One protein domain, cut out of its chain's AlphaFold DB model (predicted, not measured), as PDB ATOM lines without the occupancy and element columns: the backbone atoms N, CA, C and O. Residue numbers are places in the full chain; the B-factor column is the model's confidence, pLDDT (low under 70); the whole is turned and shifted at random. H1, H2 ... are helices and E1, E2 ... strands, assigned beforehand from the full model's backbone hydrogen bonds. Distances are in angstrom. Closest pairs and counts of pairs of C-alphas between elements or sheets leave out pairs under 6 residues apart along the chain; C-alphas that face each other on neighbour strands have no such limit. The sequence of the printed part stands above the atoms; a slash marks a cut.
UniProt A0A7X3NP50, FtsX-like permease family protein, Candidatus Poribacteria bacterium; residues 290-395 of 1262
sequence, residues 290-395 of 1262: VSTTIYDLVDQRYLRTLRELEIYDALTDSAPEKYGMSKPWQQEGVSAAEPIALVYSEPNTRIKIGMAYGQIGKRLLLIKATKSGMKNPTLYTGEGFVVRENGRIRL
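AT A GLANCE: This is residues 290 to 395 of the 1262 residues of the protein "FtsX-like permease family protein" of Candidatus Poribacteria bacterium (UniProt A0A7X3NP50). In a domain with little regular structure, two small sheets lie partly face to face; residues 331 to 336 and 374 to 379 stick out at opposite ends. Of 106 printed residues, 38 are in named elements, mostly strand: E1 E2 E3 E4 E5 E6 H1 E7. The sheets are E3 E4 E1 E7, mixed, and E2 E5 E6, antiparallel. The whole is compact, radius of gyration of the C-alphas 14.4 A, spanning 48 by 29 by 25 A.

HOW THE PARTS SIT: E1, residues 290 to 294, is antiparallel to E4, residues 341 to 345, at 151 degrees, with N 292 and O 343 within hydrogen-bond range at 2.8 A. E1 is parallel to E7, residues 391 to 393; N 293 and O 391 are 2.9 A apart. E2, residues 308 to 313, is antiparallel to E5, residues 350 to 356; N 312 and O 352 are 2.8 A apart. E3, residues 324 to 326, and E4 form a hairpin. H1, residues 371 to 374, too short for an O i to N i+4 pair, is on neither sheet. E5 and E6, residues 362 to 366, form a hairpin.

IN THESE COORDINATES: C-alpha 290 is at (-30.482, -31.072, -36.721), C-alpha 393 at (-42.547, -36.546, -39.663). E5 is 20.6 A long.

THE WHOLE: The printed part has no cut. Links E1 to E2, E3 to E4 and H1 to E7 are long. Fourteen residues have pLDDT under 70, among them 330 to 333.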
ATOM      1  N   VAL A 290     -29.104 -31.383 -37.115       93.81
ATOM      2  CA  VAL A 290     -30.482 -31.072 -36.721       93.81
ATOM      3  C   VAL A 290     -31.237 -32.369 -36.446       93.81
ATOM      4  O   VAL A 290     -30.984 -33.403 -37.076       93.81
ATOM      5  N   SER A 291     -32.172 -32.329 -35.500       92.25
ATOM      6  CA  SER A 291     -32.993 -33.484 -35.137       92.25
ATOM      7  C   SER A 291     -34.245 -33.594 -36.006       92.25
ATOM      8  O   SER A 291     -34.991 -32.628 -36.167       92.25
ATOM      9  N   THR A 292     -34.515 -34.799 -36.507       92.44
ATOM     10  CA  THR A 292     -35.786 -35.181 -37.127       92.44
ATOM     11  C   THR A 292     -36.533 -36.163 -36.230       92.44
ATOM     12  O   THR A 292     -36.071 -37.287 -36.026       92.44
ATOM     13  N   THR A 293     -37.696 -35.759 -35.715       92.56
ATOM     14  CA  THR A 293     -38.517 -36.593 -34.819       92.56
ATOM     15  C   THR A 293     -39.518 -37.442 -35.597       92.56
ATOM     16  O   THR A 293     -40.199 -36.952 -36.505       92.56
ATOM     17  N   ILE A 294     -39.631 -38.712 -35.206       92.69
ATOM     18  CA  ILE A 294     -40.538 -39.704 -35.790       92.69
ATOM     19  C   ILE A 294     -41.411 -40.282 -34.675       92.69
ATOM     20  O   ILE A 294     -40.895 -40.758 -33.665       92.69
ATOM     21  N   TYR A 295     -42.728 -40.244 -34.872       90.25
ATOM     22  CA  TYR A 295     -43.726 -40.718 -33.906       90.25
ATOM     23  C   TYR A 295     -44.355 -42.044 -34.345       90.25
ATOM     24  O   TYR A 295     -44.243 -42.411 -35.511       90.25
ATOM     25  N   ASP A 296     -45.081 -42.700 -33.439       88.62
ATOM     26  CA  ASP A 296     -45.909 -43.886 -33.713       88.62
ATOM     27  C   ASP A 296     -45.143 -45.030 -34.400       88.62
ATOM     28  O   ASP A 296     -45.490 -45.523 -35.475       88.62
ATOM     29  N   LEU A 297     -44.043 -45.436 -33.767       90.12
ATOM     30  CA  LEU A 297     -43.152 -46.499 -34.233       90.12
ATOM     31  C   LEU A 297     -43.648 -47.893 -33.835       90.12
ATOM     32  O   LEU A 297     -42.863 -48.731 -33.394       90.12
ATOM     33  N   VAL A 298     -44.949 -48.145 -33.963       89.44
ATOM     34  CA  VAL A 298     -45.582 -49.416 -33.597       89.44
ATOM     35  C   VAL A 298     -45.816 -50.247 -34.855       89.44
ATOM     36  O   VAL A 298     -46.423 -49.786 -35.818       89.44
ATOM     37  N   ASP A 299     -45.336 -51.487 -34.862       88.69
ATOM     38  CA  ASP A 299     -45.619 -52.450 -35.923       88.69
ATOM     39  C   ASP A 299     -47.106 -52.830 -35.907       88.69
ATOM     40  O   ASP A 299     -47.606 -53.346 -34.912       88.69
ATOM     41  N   GLN A 300     -47.815 -52.622 -37.015       88.38
ATOM     42  CA  GLN A 300     -49.271 -52.832 -37.075       88.38
ATOM     43  C   GLN A 300     -49.682 -54.309 -37.189       88.38
ATOM     44  O   GLN A 300     -50.868 -54.630 -37.119       88.38
ATOM     45  N   ARG A 301     -48.719 -55.225 -37.358       86.19
ATOM     46  CA  ARG A 301     -48.978 -56.669 -37.392       86.19
ATOM     47  C   ARG A 301     -48.877 -57.264 -35.996       86.19
ATOM     48  O   ARG A 301     -49.743 -58.031 -35.604       86.19
ATOM     49  N   TYR A 302     -47.829 -56.948 -35.249       84.12
ATOM     50  CA  TYR A 302     -47.583 -57.516 -33.920       84.12
ATOM     51  C   TYR A 302     -47.948 -56.562 -32.781       84.12
ATOM     52  O   TYR A 302     -47.884 -56.969 -31.626       84.12
ATOM     53  N   LEU A 303     -48.316 -55.315 -33.086       87.12
ATOM     54  CA  LEU A 303     -48.611 -54.251 -32.118       87.12
ATOM     55  C   LEU A 303     -47.463 -54.029 -31.119       87.12
ATOM     56  O   LEU A 303     -47.678 -53.774 -29.937       87.12
ATOM     57  N   ARG A 304     -46.222 -54.156 -31.608       86.56
ATOM     58  CA  ARG A 304     -44.987 -53.984 -30.830       86.56
ATOM     59  C   ARG A 304     -44.148 -52.848 -31.380       86.56
ATOM     60  O   ARG A 304     -44.135 -52.593 -32.582       86.56
ATOM     61  N   THR A 305     -43.393 -52.208 -30.507       89.31
ATOM     62  CA  THR A 305     -42.541 -51.075 -30.856       89.31
ATOM     63  C   THR A 305     -41.365 -51.525 -31.726       89.31
ATOM     64  O   THR A 305     -40.655 -52.479 -31.394       89.31
ATOM     65  N   LEU A 306     -41.142 -50.830 -32.842       89.94
ATOM     66  CA  LEU A 306     -40.014 -51.009 -33.755       89.94
ATOM     67  C   LEU A 306     -38.730 -50.474 -33.111       89.94
ATOM     68  O   LEU A 306     -38.710 -49.366 -32.584       89.94
ATOM     69  N   ARG A 307     -37.643 -51.251 -33.161       86.38
ATOM     70  CA  ARG A 307     -36.416 -50.963 -32.380       86.38
ATOM     71  C   ARG A 307     -35.160 -50.867 -33.219       86.38
ATOM     72  O   ARG A 307     -34.198 -50.206 -32.830       86.38
ATOM     73  N   GLU A 308     -35.140 -51.559 -34.348       89.19
ATOM     74  CA  GLU A 308     -34.013 -51.510 -35.264       89.19
ATOM     75  C   GLU A 308     -34.258 -50.373 -36.240       89.19
ATOM     76  O   GLU A 308     -35.178 -50.455 -37.048       89.19
ATOM     77  N   LEU A 309     -33.465 -49.307 -36.127       90.50
ATOM     78  CA  LEU A 309     -33.530 -48.130 -36.982       90.50
ATOM     79  C   LEU A 309     -32.287 -48.080 -37.865       90.50
ATOM     80  O   LEU A 309     -31.163 -48.170 -37.375       90.50
ATOM     81  N   GLU A 310     -32.500 -47.921 -39.165       92.06
ATOM     82  CA  GLU A 310     -31.452 -47.706 -40.156       92.06
ATOM     83  C   GLU A 310     -31.740 -46.441 -40.953       92.06
ATOM     84  O   GLU A 310     -32.884 -46.170 -41.328       92.06
ATOM     85  N   ILE A 311     -30.679 -45.685 -41.212       92.62
ATOM     86  CA  ILE A 311     -30.711 -44.433 -41.959       92.62
ATOM     87  C   ILE A 311     -29.862 -44.631 -43.205       92.62
ATOM     88  O   ILE A 311     -28.775 -45.208 -43.132       92.62
ATOM     89  N   TYR A 312     -30.357 -44.130 -44.327       93.50
ATOM     90  CA  TYR A 312     -29.667 -44.147 -45.605       93.50
ATOM     91  C   TYR A 312     -29.607 -42.735 -46.174       93.50
ATOM     92  O   TYR A 312     -30.575 -41.976 -46.068       93.50
ATOM     93  N   ASP A 313     -28.489 -42.398 -46.801       92.44
ATOM     94  CA  ASP A 313     -28.388 -41.230 -47.664       92.44
ATOM     95  C   ASP A 313     -29.216 -41.465 -48.936       92.44
ATOM     96  O   ASP A 313     -29.176 -42.538 -49.541       92.44
ATOM     97  N   ALA A 314     -30.015 -40.474 -49.329       90.12
ATOM     98  CA  ALA A 314     -30.959 -40.640 -50.429       90.12
ATOM     99  C   ALA A 314     -30.307 -40.680 -51.820       90.12
ATOM    100  O   ALA A 314     -30.965 -41.146 -52.754       90.12
ATOM    101  N   LEU A 315     -29.079 -40.170 -51.974       87.31
ATOM    102  CA  LEU A 315     -28.356 -40.140 -53.248       87.31
ATOM    103  C   LEU A 315     -27.585 -41.440 -53.482       87.31
ATOM    104  O   LEU A 315     -27.558 -41.927 -54.611       87.31
ATOM    105  N   THR A 316     -26.958 -41.988 -52.439       89.06
ATOM    106  CA  THR A 316     -26.116 -43.190 -52.553       89.06
ATOM    107  C   THR A 316     -26.815 -44.485 -52.142       89.06
ATOM    108  O   THR A 316     -26.280 -45.560 -52.409       89.06
ATOM    109  N   ASP A 317     -27.977 -44.408 -51.476       87.75
ATOM    110  CA  ASP A 317     -28.673 -45.549 -50.859       87.75
ATOM    111  C   ASP A 317     -27.786 -46.349 -49.879       87.75
ATOM    112  O   ASP A 317     -28.014 -47.531 -49.609       87.75
ATOM    113  N   SER A 318     -26.770 -45.694 -49.311       90.44
ATOM    114  CA  SER A 318     -25.850 -46.250 -48.316       90.44
ATOM    115  C   SER A 318     -26.010 -45.554 -46.967       90.44
ATOM    116  O   SER A 318     -26.660 -44.518 -46.869       90.44
ATOM    117  N   ALA A 319     -25.395 -46.090 -45.910       90.31
ATOM    118  CA  ALA A 319     -25.333 -45.376 -44.634       90.31
ATOM    119  C   ALA A 319     -24.676 -43.986 -44.830       90.31
ATOM    120  O   ALA A 319     -23.656 -43.927 -45.528       90.31
ATOM    121  N   PRO A 320     -25.222 -42.900 -44.243       91.88
ATOM    122  CA  PRO A 320     -24.612 -41.575 -44.317       91.88
ATOM    123  C   PRO A 320     -23.203 -41.559 -43.717       91.88
ATOM    124  O   PRO A 320     -22.894 -42.344 -42.815       91.88
ATOM    125  N   GLU A 321     -22.352 -40.643 -44.185       89.88
ATOM    126  CA  GLU A 321     -20.995 -40.497 -43.642       89.88
ATOM    127  C   GLU A 321     -20.995 -40.036 -42.183       89.88
ATOM    128  O   GLU A 321     -20.198 -40.560 -41.402       89.88
ATOM    129  N   LYS A 322     -21.902 -39.108 -41.839       92.00
ATOM    130  CA  LYS A 322     -22.153 -38.586 -40.491       92.00
ATOM    131  C   LYS A 322     -23.639 -38.662 -40.174       92.00
ATOM    132  O   LYS A 322     -24.467 -38.184 -40.951       92.00
ATOM    133  N   TYR A 323     -23.988 -39.266 -39.048       94.56
ATOM    134  CA  TYR A 323     -25.370 -39.330 -38.578       94.56
ATOM    135  C   TYR A 323     -25.417 -39.753 -37.113       94.56
ATOM    136  O   TYR A 323     -24.506 -40.409 -36.619       94.56
ATOM    137  N   GLY A 324     -26.518 -39.458 -36.437       93.56
ATOM    138  CA  GLY A 324     -26.808 -39.960 -35.098       93.56
ATOM    139  C   GLY A 324     -28.244 -40.459 -35.010       93.56
ATOM    140  O   GLY A 324     -29.080 -40.158 -35.863       93.56
ATOM    141  N   MET A 325     -28.558 -41.221 -33.967       92.44
ATOM    142  CA  MET A 325     -29.941 -41.605 -33.685       92.44
ATOM    143  C   MET A 325     -30.174 -41.821 -32.192       92.44
ATOM    144  O   MET A 325     -29.308 -42.341 -31.494       92.44
ATOM    145  N   SER A 326     -31.382 -41.505 -31.738       88.69
ATOM    146  CA  SER A 326     -31.954 -41.994 -30.488       88.69
ATOM    147  C   SER A 326     -33.139 -42.884 -30.840       88.69
ATOM    148  O   SER A 326     -34.081 -42.448 -31.502       88.69
ATOM    149  N   LYS A 327     -33.062 -44.158 -30.458       85.56
ATOM    150  CA  LYS A 327     -34.039 -45.190 -30.829       85.56
ATOM    151  C   LYS A 327     -34.911 -45.603 -29.638       85.56
ATOM    152  O   LYS A 327     -34.437 -45.510 -28.502       85.56
ATOM    153  N   PRO A 328     -36.125 -46.128 -29.890       79.06
ATOM    154  CA  PRO A 328     -36.949 -46.749 -28.863       79.06
ATOM    155  C   PRO A 328     -36.187 -47.833 -28.100       79.06
ATOM    156  O   PRO A 328     -35.527 -48.688 -28.702       79.06
ATOM    157  N   TRP A 329     -36.325 -47.840 -26.777       71.12
ATOM    158  CA  TRP A 329     -35.960 -48.983 -25.946       71.12
ATOM    159  C   TRP A 329     -37.214 -49.675 -25.409       71.12
ATOM    160  O   TRP A 329     -38.287 -49.084 -25.342       71.12
ATOM    161  N   GLN A 330     -37.068 -50.929 -24.992       67.62
ATOM    162  CA  GLN A 330     -38.040 -51.595 -24.131       67.62
ATOM    163  C   GLN A 330     -37.285 -52.115 -22.916       67.62
ATOM    164  O   GLN A 330     -36.229 -52.741 -23.056       67.62
ATOM    165  N   GLN A 331     -37.831 -51.878 -21.731       66.38
ATOM    166  CA  GLN A 331     -37.354 -52.536 -20.531       66.38
ATOM    167  C   GLN A 331     -37.891 -53.974 -20.507       66.38
ATOM    168  O   GLN A 331     -39.097 -54.201 -20.573       66.38
ATOM    169  N   GLU A 332     -36.994 -54.960 -20.425       62.38
ATOM    170  CA  GLU A 332     -37.398 -56.361 -20.275       62.38
ATOM    171  C   GLU A 332     -38.290 -56.529 -19.041       62.38
ATOM    172  O   GLU A 332     -37.951 -56.075 -17.946       62.38
ATOM    173  N   GLY A 333     -39.431 -57.191 -19.237       63.91
ATOM    174  CA  GLY A 333     -40.399 -57.424 -18.171       63.91
ATOM    175  C   GLY A 333     -41.261 -56.213 -17.813       63.91
ATOM    176  O   GLY A 333     -41.899 -56.260 -16.771       63.91
ATOM    177  N   VAL A 334     -41.297 -55.157 -18.637       74.44
ATOM    178  CA  VAL A 334     -42.183 -53.993 -18.454       74.44
ATOM    179  C   VAL A 334     -42.996 -53.727 -19.722       74.44
ATOM    180  O   VAL A 334     -42.512 -53.923 -20.839       74.44
ATOM    181  N   SER A 335     -44.245 -53.302 -19.536       81.62
ATOM    182  CA  SER A 335     -45.185 -53.003 -20.623       81.62
ATOM    183  C   SER A 335     -44.964 -51.633 -21.265       81.62
ATOM    184  O   SER A 335     -45.227 -51.482 -22.458       81.62
ATOM    185  N   ALA A 336     -44.437 -50.671 -20.506       77.25
ATOM    186  CA  ALA A 336     -44.101 -49.337 -20.983       77.25
ATOM    187  C   ALA A 336     -43.097 -49.374 -22.143       77.25
ATOM    188  O   ALA A 336     -42.020 -49.978 -22.057       77.25
ATOM    189  N   ALA A 337     -43.450 -48.684 -23.224       78.44
ATOM    190  CA  ALA A 337     -42.621 -48.515 -24.406       78.44
ATOM    191  C   ALA A 337     -42.738 -47.078 -24.925       78.44
ATOM    192  O   ALA A 337     -43.793 -46.456 -24.834       78.44
ATOM    193  N   GLU A 338     -41.652 -46.549 -25.490       80.00
ATOM    194  CA  GLU A 338     -41.621 -45.205 -26.073       80.00
ATOM    195  C   GLU A 338     -41.515 -45.321 -27.601       80.00
ATOM    196  O   GLU A 338     -40.407 -45.459 -28.125       80.00
ATOM    197  N   PRO A 339     -42.636 -45.297 -28.349       86.94
ATOM    198  CA  PRO A 339     -42.643 -45.501 -29.797       86.94
ATOM    199  C   PRO A 339     -42.235 -44.227 -30.559       86.94
ATOM    200  O   PRO A 339     -42.933 -43.790 -31.476       86.94
ATOM    201  N   ILE A 340     -41.115 -43.613 -30.165       88.69
ATOM    202  CA  ILE A 340     -40.566 -42.370 -30.721       88.69
ATOM    203  C   ILE A 340     -39.074 -42.557 -31.013       88.69
ATOM    204  O   ILE A 340     -38.344 -43.155 -30.223       88.69
ATOM    205  N   ALA A 341     -38.610 -42.025 -32.141       91.56
ATOM    206  CA  ALA A 341     -37.195 -41.977 -32.497       91.56
ATOM    207  C   ALA A 341     -36.794 -40.564 -32.910       91.56
ATOM    208  O   ALA A 341     -37.583 -39.833 -33.514       91.56
ATOM    209  N   LEU A 342     -35.544 -40.210 -32.627       91.88
ATOM    210  CA  LEU A 342     -34.901 -39.015 -33.156       91.88
ATOM    211  C   LEU A 342     -33.764 -39.438 -34.077       91.88
ATOM    212  O   LEU A 342     -32.947 -40.287 -33.721       91.88
ATOM    213  N   VAL A 343     -33.703 -38.830 -35.254       94.06
ATOM    214  CA  VAL A 343     -32.602 -38.993 -36.204       94.06
ATOM    215  C   VAL A 343     -31.845 -37.678 -36.297       94.06
ATOM    216  O   VAL A 343     -32.449 -36.642 -36.556       94.06
ATOM    217  N   TYR A 344     -30.532 -37.721 -36.098       94.50
ATOM    218  CA  TYR A 344     -29.648 -36.567 -36.218       94.50
ATOM    219  C   TYR A 344     -28.913 -36.651 -37.552       94.50
ATOM    220  O   TYR A 344     -28.324 -37.684 -37.888       94.50
ATOM    221  N   SER A 345     -28.961 -35.590 -38.346       93.94
ATOM    222  CA  SER A 345     -28.308 -35.535 -39.660       93.94
ATOM    223  C   SER A 345     -27.884 -34.107 -39.980       93.94
ATOM    224  O   SER A 345     -28.375 -33.159 -39.362       93.94
ATOM    225  N   GLU A 346     -26.962 -33.947 -40.927       91.88
ATOM    226  CA  GLU A 346     -26.522 -32.618 -41.351       91.88
ATOM    227  C   GLU A 346     -27.694 -31.838 -41.994       91.88
ATOM    228  O   GLU A 346     -28.522 -32.430 -42.702       91.88
ATOM    229  N   PRO A 347     -27.796 -30.514 -41.770       89.94
ATOM    230  CA  PRO A 347     -28.858 -29.693 -42.346       89.94
ATOM    231  C   PRO A 347     -28.915 -29.796 -43.876       89.94
ATOM    232  O   PRO A 347     -27.886 -29.854 -44.544       89.94
ATOM    233  N   ASN A 348     -30.122 -29.767 -44.448       88.75
ATOM    234  CA  ASN A 348     -30.380 -29.827 -45.896       88.75
ATOM    235  C   ASN A 348     -29.958 -31.126 -46.608       88.75
ATOM    236  O   ASN A 348     -30.105 -31.221 -47.831       88.75
ATOM    237  N   THR A 349     -29.501 -32.146 -45.879       90.75
ATOM    238  CA  THR A 349     -29.310 -33.490 -46.440       90.75
ATOM    239  C   THR A 349     -30.650 -34.176 -46.700       90.75
ATOM    240  O   THR A 349     -31.708 -33.749 -46.221       90.75
ATOM    241  N   ARG A 350     -30.634 -35.239 -47.511       92.31
ATOM    242  CA  ARG A 350     -31.815 -36.066 -47.766       92.31
ATOM    243  C   ARG A 350     -31.592 -37.455 -47.212       92.31
ATOM    244  O   ARG A 350     -30.683 -38.148 -47.652       92.31
ATOM    245  N   ILE A 351     -32.471 -37.869 -46.309       93.19
ATOM    246  CA  ILE A 351     -32.368 -39.165 -45.645       93.19
ATOM    247  C   ILE A 351     -33.569 -40.051 -45.957       93.19
ATOM    248  O   ILE A 351     -34.692 -39.586 -46.172       93.19
ATOM    249  N   LYS A 352     -33.325 -41.354 -45.961       95.06
ATOM    250  CA  LYS A 352     -34.331 -42.413 -45.979       95.06
ATOM    251  C   LYS A 352     -34.209 -43.190 -44.678       95.06
ATOM    252  O   LYS A 352     -33.102 -43.401 -44.188       95.06
ATOM    253  N   ILE A 353     -35.330 -43.612 -44.114       93.44
ATOM    254  CA  ILE A 353     -35.357 -44.316 -42.831       93.44
ATOM    255  C   ILE A 353     -36.079 -45.644 -43.016       93.44
ATOM    256  O   ILE A 353     -37.171 -45.703 -43.583       93.44
ATOM    257  N   GLY A 354     -35.465 -46.716 -42.534       92.50
ATOM    258  CA  GLY A 354     -36.071 -48.038 -42.482       92.50
ATOM    259  C   GLY A 354     -36.046 -48.571 -41.061       92.50
ATOM    260  O   GLY A 354     -34.993 -48.557 -40.424       92.50
ATOM    261  N   MET A 355     -37.171 -49.096 -40.576       91.81
ATOM    262  CA  MET A 355     -37.220 -49.747 -39.265       91.81
ATOM    263  C   MET A 355     -37.742 -51.179 -39.314       91.81
ATOM    264  O   MET A 355     -38.507 -51.550 -40.206       91.81
ATOM    265  N   ALA A 356     -37.311 -51.992 -38.350       86.75
ATOM    266  CA  ALA A 356     -37.693 -53.393 -38.210       86.75
ATOM    267  C   ALA A 356     -37.989 -53.788 -36.752       86.75
ATOM    268  O   ALA A 356     -37.541 -53.149 -35.790       86.75
ATOM    269  N   TYR A 357     -38.754 -54.874 -36.618       75.12
ATOM    270  CA  TYR A 357     -38.956 -55.602 -35.370       75.12
ATOM    271  C   TYR A 357     -38.056 -56.850 -35.382       75.12
ATOM    272  O   TYR A 357     -38.407 -57.872 -35.974       75.12
ATOM    273  N   GLY A 358     -36.866 -56.741 -34.782       69.94
ATOM    274  CA  GLY A 358     -35.832 -57.782 -34.833       69.94
ATOM    275  C   GLY A 358     -35.248 -57.990 -36.239       69.94
ATOM    276  O   GLY A 358     -35.478 -57.200 -37.150       69.94
ATOM    277  N   GLN A 359     -34.575 -59.126 -36.451       58.28
ATOM    278  CA  GLN A 359     -33.867 -59.436 -37.705       58.28
ATOM    279  C   GLN A 359     -34.784 -59.736 -38.914       58.28
ATOM    280  O   GLN A 359     -34.301 -59.948 -40.029       58.28
ATOM    281  N   ILE A 360     -36.109 -59.786 -38.727       59.00
ATOM    282  CA  ILE A 360     -37.058 -60.251 -39.749       59.00
ATOM    283  C   ILE A 360     -37.681 -59.066 -40.497       59.00
ATOM    284  O   ILE A 360     -38.809 -58.659 -40.203       59.00
ATOM    285  N   GLY A 361     -36.973 -58.598 -41.531       68.00
ATOM    286  CA  GLY A 361     -37.482 -57.697 -42.576       68.00
ATOM    287  C   GLY A 361     -37.827 -56.270 -42.118       68.00
ATOM    288  O   GLY A 361     -38.198 -56.025 -40.976       68.00
ATOM    289  N   LYS A 362     -37.741 -55.300 -43.037       82.38
ATOM    290  CA  LYS A 362     -38.191 -53.923 -42.773       82.38
ATOM    291  C   LYS A 362     -39.717 -53.880 -42.682       82.38
ATOM    292  O   LYS A 362     -40.399 -54.449 -43.531       82.38
ATOM    293  N   ARG A 363     -40.222 -53.224 -41.641       85.75
ATOM    294  CA  ARG A 363     -41.649 -53.080 -41.306       85.75
ATOM    295  C   ARG A 363     -42.170 -51.673 -41.554       85.75
ATOM    296  O   ARG A 363     -43.349 -51.499 -41.834       85.75
ATOM    297  N   LEU A 364     -41.270 -50.700 -41.478       91.25
ATOM    298  CA  LEU A 364     -41.523 -49.290 -41.721       91.25
ATOM    299  C   LEU A 364     -40.499 -48.790 -42.731       91.25
ATOM    300  O   LEU A 364     -39.299 -49.011 -42.544       91.25
ATOM    301  N   LEU A 365     -40.971 -48.110 -43.774       92.12
ATOM    302  CA  LEU A 365     -40.135 -47.431 -44.759       92.12
ATOM    303  C   LEU A 365     -40.601 -45.984 -44.907       92.12
ATOM    304  O   LEU A 365     -41.759 -45.721 -45.213       92.12
ATOM    305  N   LEU A 366     -39.671 -45.059 -44.712       93.44
ATOM    306  CA  LEU A 366     -39.827 -43.633 -44.952       93.44
ATOM    307  C   LEU A 366     -38.804 -43.251 -46.016       93.44
ATOM    308  O   LEU A 366     -37.634 -43.001 -45.724       93.44
ATOM    309  N   ILE A 367     -39.251 -43.230 -47.267       93.31
ATOM    310  CA  ILE A 367     -38.386 -43.031 -48.439       93.31
ATOM    311  C   ILE A 367     -38.838 -41.878 -49.336       93.31
ATOM    312  O   ILE A 367     -38.147 -41.550 -50.301       93.31
ATOM    313  N   LYS A 368     -39.978 -41.253 -49.026       92.19
ATOM    314  CA  LYS A 368     -40.660 -40.259 -49.855       92.19
ATOM    315  C   LYS A 368     -40.886 -40.799 -51.268       92.19
ATOM    316  O   LYS A 368     -40.337 -40.283 -52.245       92.19
ATOM    317  N   ALA A 369     -41.650 -41.887 -51.357       88.75
ATOM    318  CA  ALA A 369     -42.008 -42.480 -52.637       88.75
ATOM    319  C   ALA A 369     -43.141 -41.683 -53.296       88.75
ATOM    320  O   ALA A 369     -44.089 -41.250 -52.643       88.75
ATOM    321  N   THR A 370     -43.036 -41.466 -54.602       83.12
ATOM    322  CA  THR A 370     -43.982 -40.680 -55.394       83.12
ATOM    323  C   THR A 370     -44.229 -41.342 -56.749       83.12
ATOM    324  O   THR A 370     -43.535 -42.274 -57.168       83.12
ATOM    325  N   LYS A 371     -45.199 -40.792 -57.490       79.50
ATOM    326  CA  LYS A 371     -45.494 -41.156 -58.886       79.50
ATOM    327  C   LYS A 371     -44.281 -41.029 -59.820       79.50
ATOM    328  O   LYS A 371     -44.290 -41.645 -60.885       79.50
ATOM    329  N   SER A 372     -43.251 -40.252 -59.458       72.94
ATOM    330  CA  SER A 372     -42.034 -40.089 -60.273       72.94
ATOM    331  C   SER A 372     -41.313 -41.423 -60.506       72.94
ATOM    332  O   SER A 372     -40.749 -41.630 -61.585       72.94
ATOM    333  N   GLY A 373     -41.447 -42.366 -59.566       66.75
ATOM    334  CA  GLY A 373     -40.918 -43.724 -59.675       66.75
ATOM    335  C   GLY A 373     -41.470 -44.542 -60.842       66.75
ATOM    336  O   GLY A 373     -40.784 -45.445 -61.312       66.75
ATOM    337  N   MET A 374     -42.628 -44.180 -61.409       68.50
ATOM    338  CA  MET A 374     -43.179 -44.865 -62.588       68.50
ATOM    339  C   MET A 374     -42.320 -44.704 -63.848       68.50
ATOM    340  O   MET A 374     -42.447 -45.513 -64.767       68.50
ATOM    341  N   LYS A 375     -41.462 -43.674 -63.918       70.44
ATOM    342  CA  LYS A 375     -40.565 -43.481 -65.067       70.44
ATOM    343  C   LYS A 375     -39.454 -44.534 -65.099       70.44
ATOM    344  O   LYS A 375     -39.189 -45.066 -66.167       70.44
ATOM    345  N   ASN A 376     -38.866 -44.857 -63.940       69.06
ATOM    346  CA  ASN A 376     -37.767 -45.822 -63.779       69.06
ATOM    347  C   ASN A 376     -37.995 -46.733 -62.549       69.06
ATOM    348  O   ASN A 376     -37.276 -46.613 -61.556       69.06
ATOM    349  N   PRO A 377     -38.975 -47.654 -62.588       65.69
ATOM    350  CA  PRO A 377     -39.394 -48.433 -61.416       65.69
ATOM    351  C   PRO A 377     -38.324 -49.395 -60.878       65.69
ATOM    352  O   PRO A 377     -38.346 -49.738 -59.701       65.69
ATOM    353  N   THR A 378     -37.367 -49.812 -61.710       65.75
ATOM    354  CA  THR A 378     -36.266 -50.716 -61.327       65.75
ATOM    355  C   THR A 378     -35.217 -50.057 -60.433       65.75
ATOM    356  O   THR A 378     -34.647 -50.715 -59.569       65.75
ATOM    357  N   LEU A 379     -34.970 -48.760 -60.629       65.94
ATOM    358  CA  LEU A 379     -33.963 -47.972 -59.906       65.94
ATOM    359  C   LEU A 379     -34.583 -47.071 -58.834       65.94
ATOM    360  O   LEU A 379     -33.864 -46.401 -58.099       65.94
ATOM    361  N   TYR A 380     -35.912 -47.010 -58.759       77.69
ATOM    362  CA  TYR A 380     -36.583 -46.104 -57.846       77.69
ATOM    363  C   TYR A 380     -36.545 -46.623 -56.407       77.69
ATOM    364  O   TYR A 380     -37.192 -47.611 -56.057       77.69
ATOM    365  N   THR A 381     -35.816 -45.907 -55.560       80.69
ATOM    366  CA  THR A 381     -35.671 -46.182 -54.123       80.69
ATOM    367  C   THR A 381     -36.264 -45.063 -53.257       80.69
ATOM    368  O   THR A 381     -36.033 -45.026 -52.050       80.69
ATOM    369  N   GLY A 382     -37.035 -44.148 -53.859       86.56
ATOM    370  CA  GLY A 382     -37.591 -42.960 -53.203       86.56
ATOM    371  C   GLY A 382     -36.680 -41.728 -53.273       86.56
ATOM    372  O   GLY A 382     -35.488 -41.828 -53.556       86.56
ATOM    373  N   GLU A 383     -37.245 -40.545 -53.026       89.06
ATOM    374  CA  GLU A 383     -36.534 -39.256 -53.134       89.06
ATOM    375  C   GLU A 383     -35.835 -38.810 -51.835       89.06
ATOM    376  O   GLU A 383     -35.083 -37.829 -51.848       89.06
ATOM    377  N   GLY A 384     -36.117 -39.483 -50.716       91.06
ATOM    378  CA  GLY A 384     -35.659 -39.104 -49.379       91.06
ATOM    379  C   GLY A 384     -36.350 -37.860 -48.808       91.06
ATOM    380  O   GLY A 384     -36.818 -36.965 -49.523       91.06
ATOM    381  N   PHE A 385     -36.416 -37.791 -47.481       91.38
ATOM    382  CA  PHE A 385     -36.920 -36.635 -46.746       91.38
ATOM    383  C   PHE A 385     -35.814 -35.599 -46.582       91.38
ATOM    384  O   PHE A 385     -34.702 -35.934 -46.187       91.38
ATOM    385  N   VAL A 386     -36.126 -34.337 -46.886       90.50
ATOM    386  CA  VAL A 386     -35.194 -33.225 -46.660       90.50
ATOM    387  C   VAL A 386     -35.151 -32.934 -45.169       90.50
ATOM    388  O   VAL A 386     -36.186 -32.634 -44.568       90.50
ATOM    389  N   VAL A 387     -33.954 -32.997 -44.609       87.75
ATOM    390  CA  VAL A 387     -33.670 -32.681 -43.218       87.75
ATOM    391  C   VAL A 387     -33.725 -31.161 -43.036       87.75
ATOM    392  O   VAL A 387     -33.046 -30.414 -43.743       87.75
ATOM    393  N   ARG A 388     -34.570 -30.700 -42.111       86.81
ATOM    394  CA  ARG A 388     -34.796 -29.280 -41.795       86.81
ATOM    395  C   ARG A 388     -34.622 -29.049 -40.298       86.81
ATOM    396  O   ARG A 388     -34.796 -29.982 -39.517       86.81
ATOM    397  N   GLU A 389     -34.358 -27.805 -39.913       78.44
ATOM    398  CA  GLU A 389     -34.464 -27.369 -38.517       78.44
ATOM    399  C   GLU A 389     -35.866 -27.685 -37.978       78.44
ATOM    400  O   GLU A 389     -36.874 -27.447 -38.652       78.44
ATOM    401  N   ASN A 390     -35.931 -28.292 -36.791       71.44
ATOM    402  CA  ASN A 390     -37.173 -28.766 -36.170       71.44
ATOM    403  C   ASN A 390     -38.004 -29.705 -37.058       71.44
ATOM    404  O   ASN A 390     -39.246 -29.709 -37.042       71.44
ATOM    405  N   GLY A 391     -37.287 -30.528 -37.833       81.31
ATOM    406  CA  GLY A 391     -37.834 -31.573 -38.679       81.31
ATOM    407  C   GLY A 391     -38.697 -32.545 -37.878       81.31
ATOM    408  O   GLY A 391     -38.286 -33.113 -36.872       81.31
ATOM    409  N   ARG A 392     -39.926 -32.765 -38.336       88.69
ATOM    410  CA  ARG A 392     -40.821 -33.766 -37.754       88.69
ATOM    411  C   ARG A 392     -41.634 -34.434 -38.838       88.69
ATOM    412  O   ARG A 392     -42.234 -33.757 -39.675       88.69
ATOM    413  N   ILE A 393     -41.677 -35.758 -38.796       89.12
ATOM    414  CA  ILE A 393     -42.547 -36.546 -39.663       89.12
ATOM    415  C   ILE A 393     -43.865 -36.709 -38.910       89.12
ATOM    416  O   ILE A 393     -43.985 -37.509 -37.987       89.12
ATOM    417  N   ARG A 394     -44.837 -35.856 -39.250       85.44
ATOM    418  CA  ARG A 394     -46.195 -35.912 -38.691       85.44
ATOM    419  C   ARG A 394     -46.980 -37.026 -39.378       85.44
ATOM    420  O   ARG A 394     -46.717 -37.320 -40.541       85.44
ATOM    421  N   LEU A 395     -47.966 -37.590 -38.676       88.62
ATOM    422  CA  LEU A 395     -48.841 -38.645 -39.205       88.62
ATOM    423  C   LEU A 395     -48.035 -39.824 -39.773       88.62
ATOM    424  O   LEU A 395     -48.314 -40.306 -40.871       88.62
TER     425      LEU A 395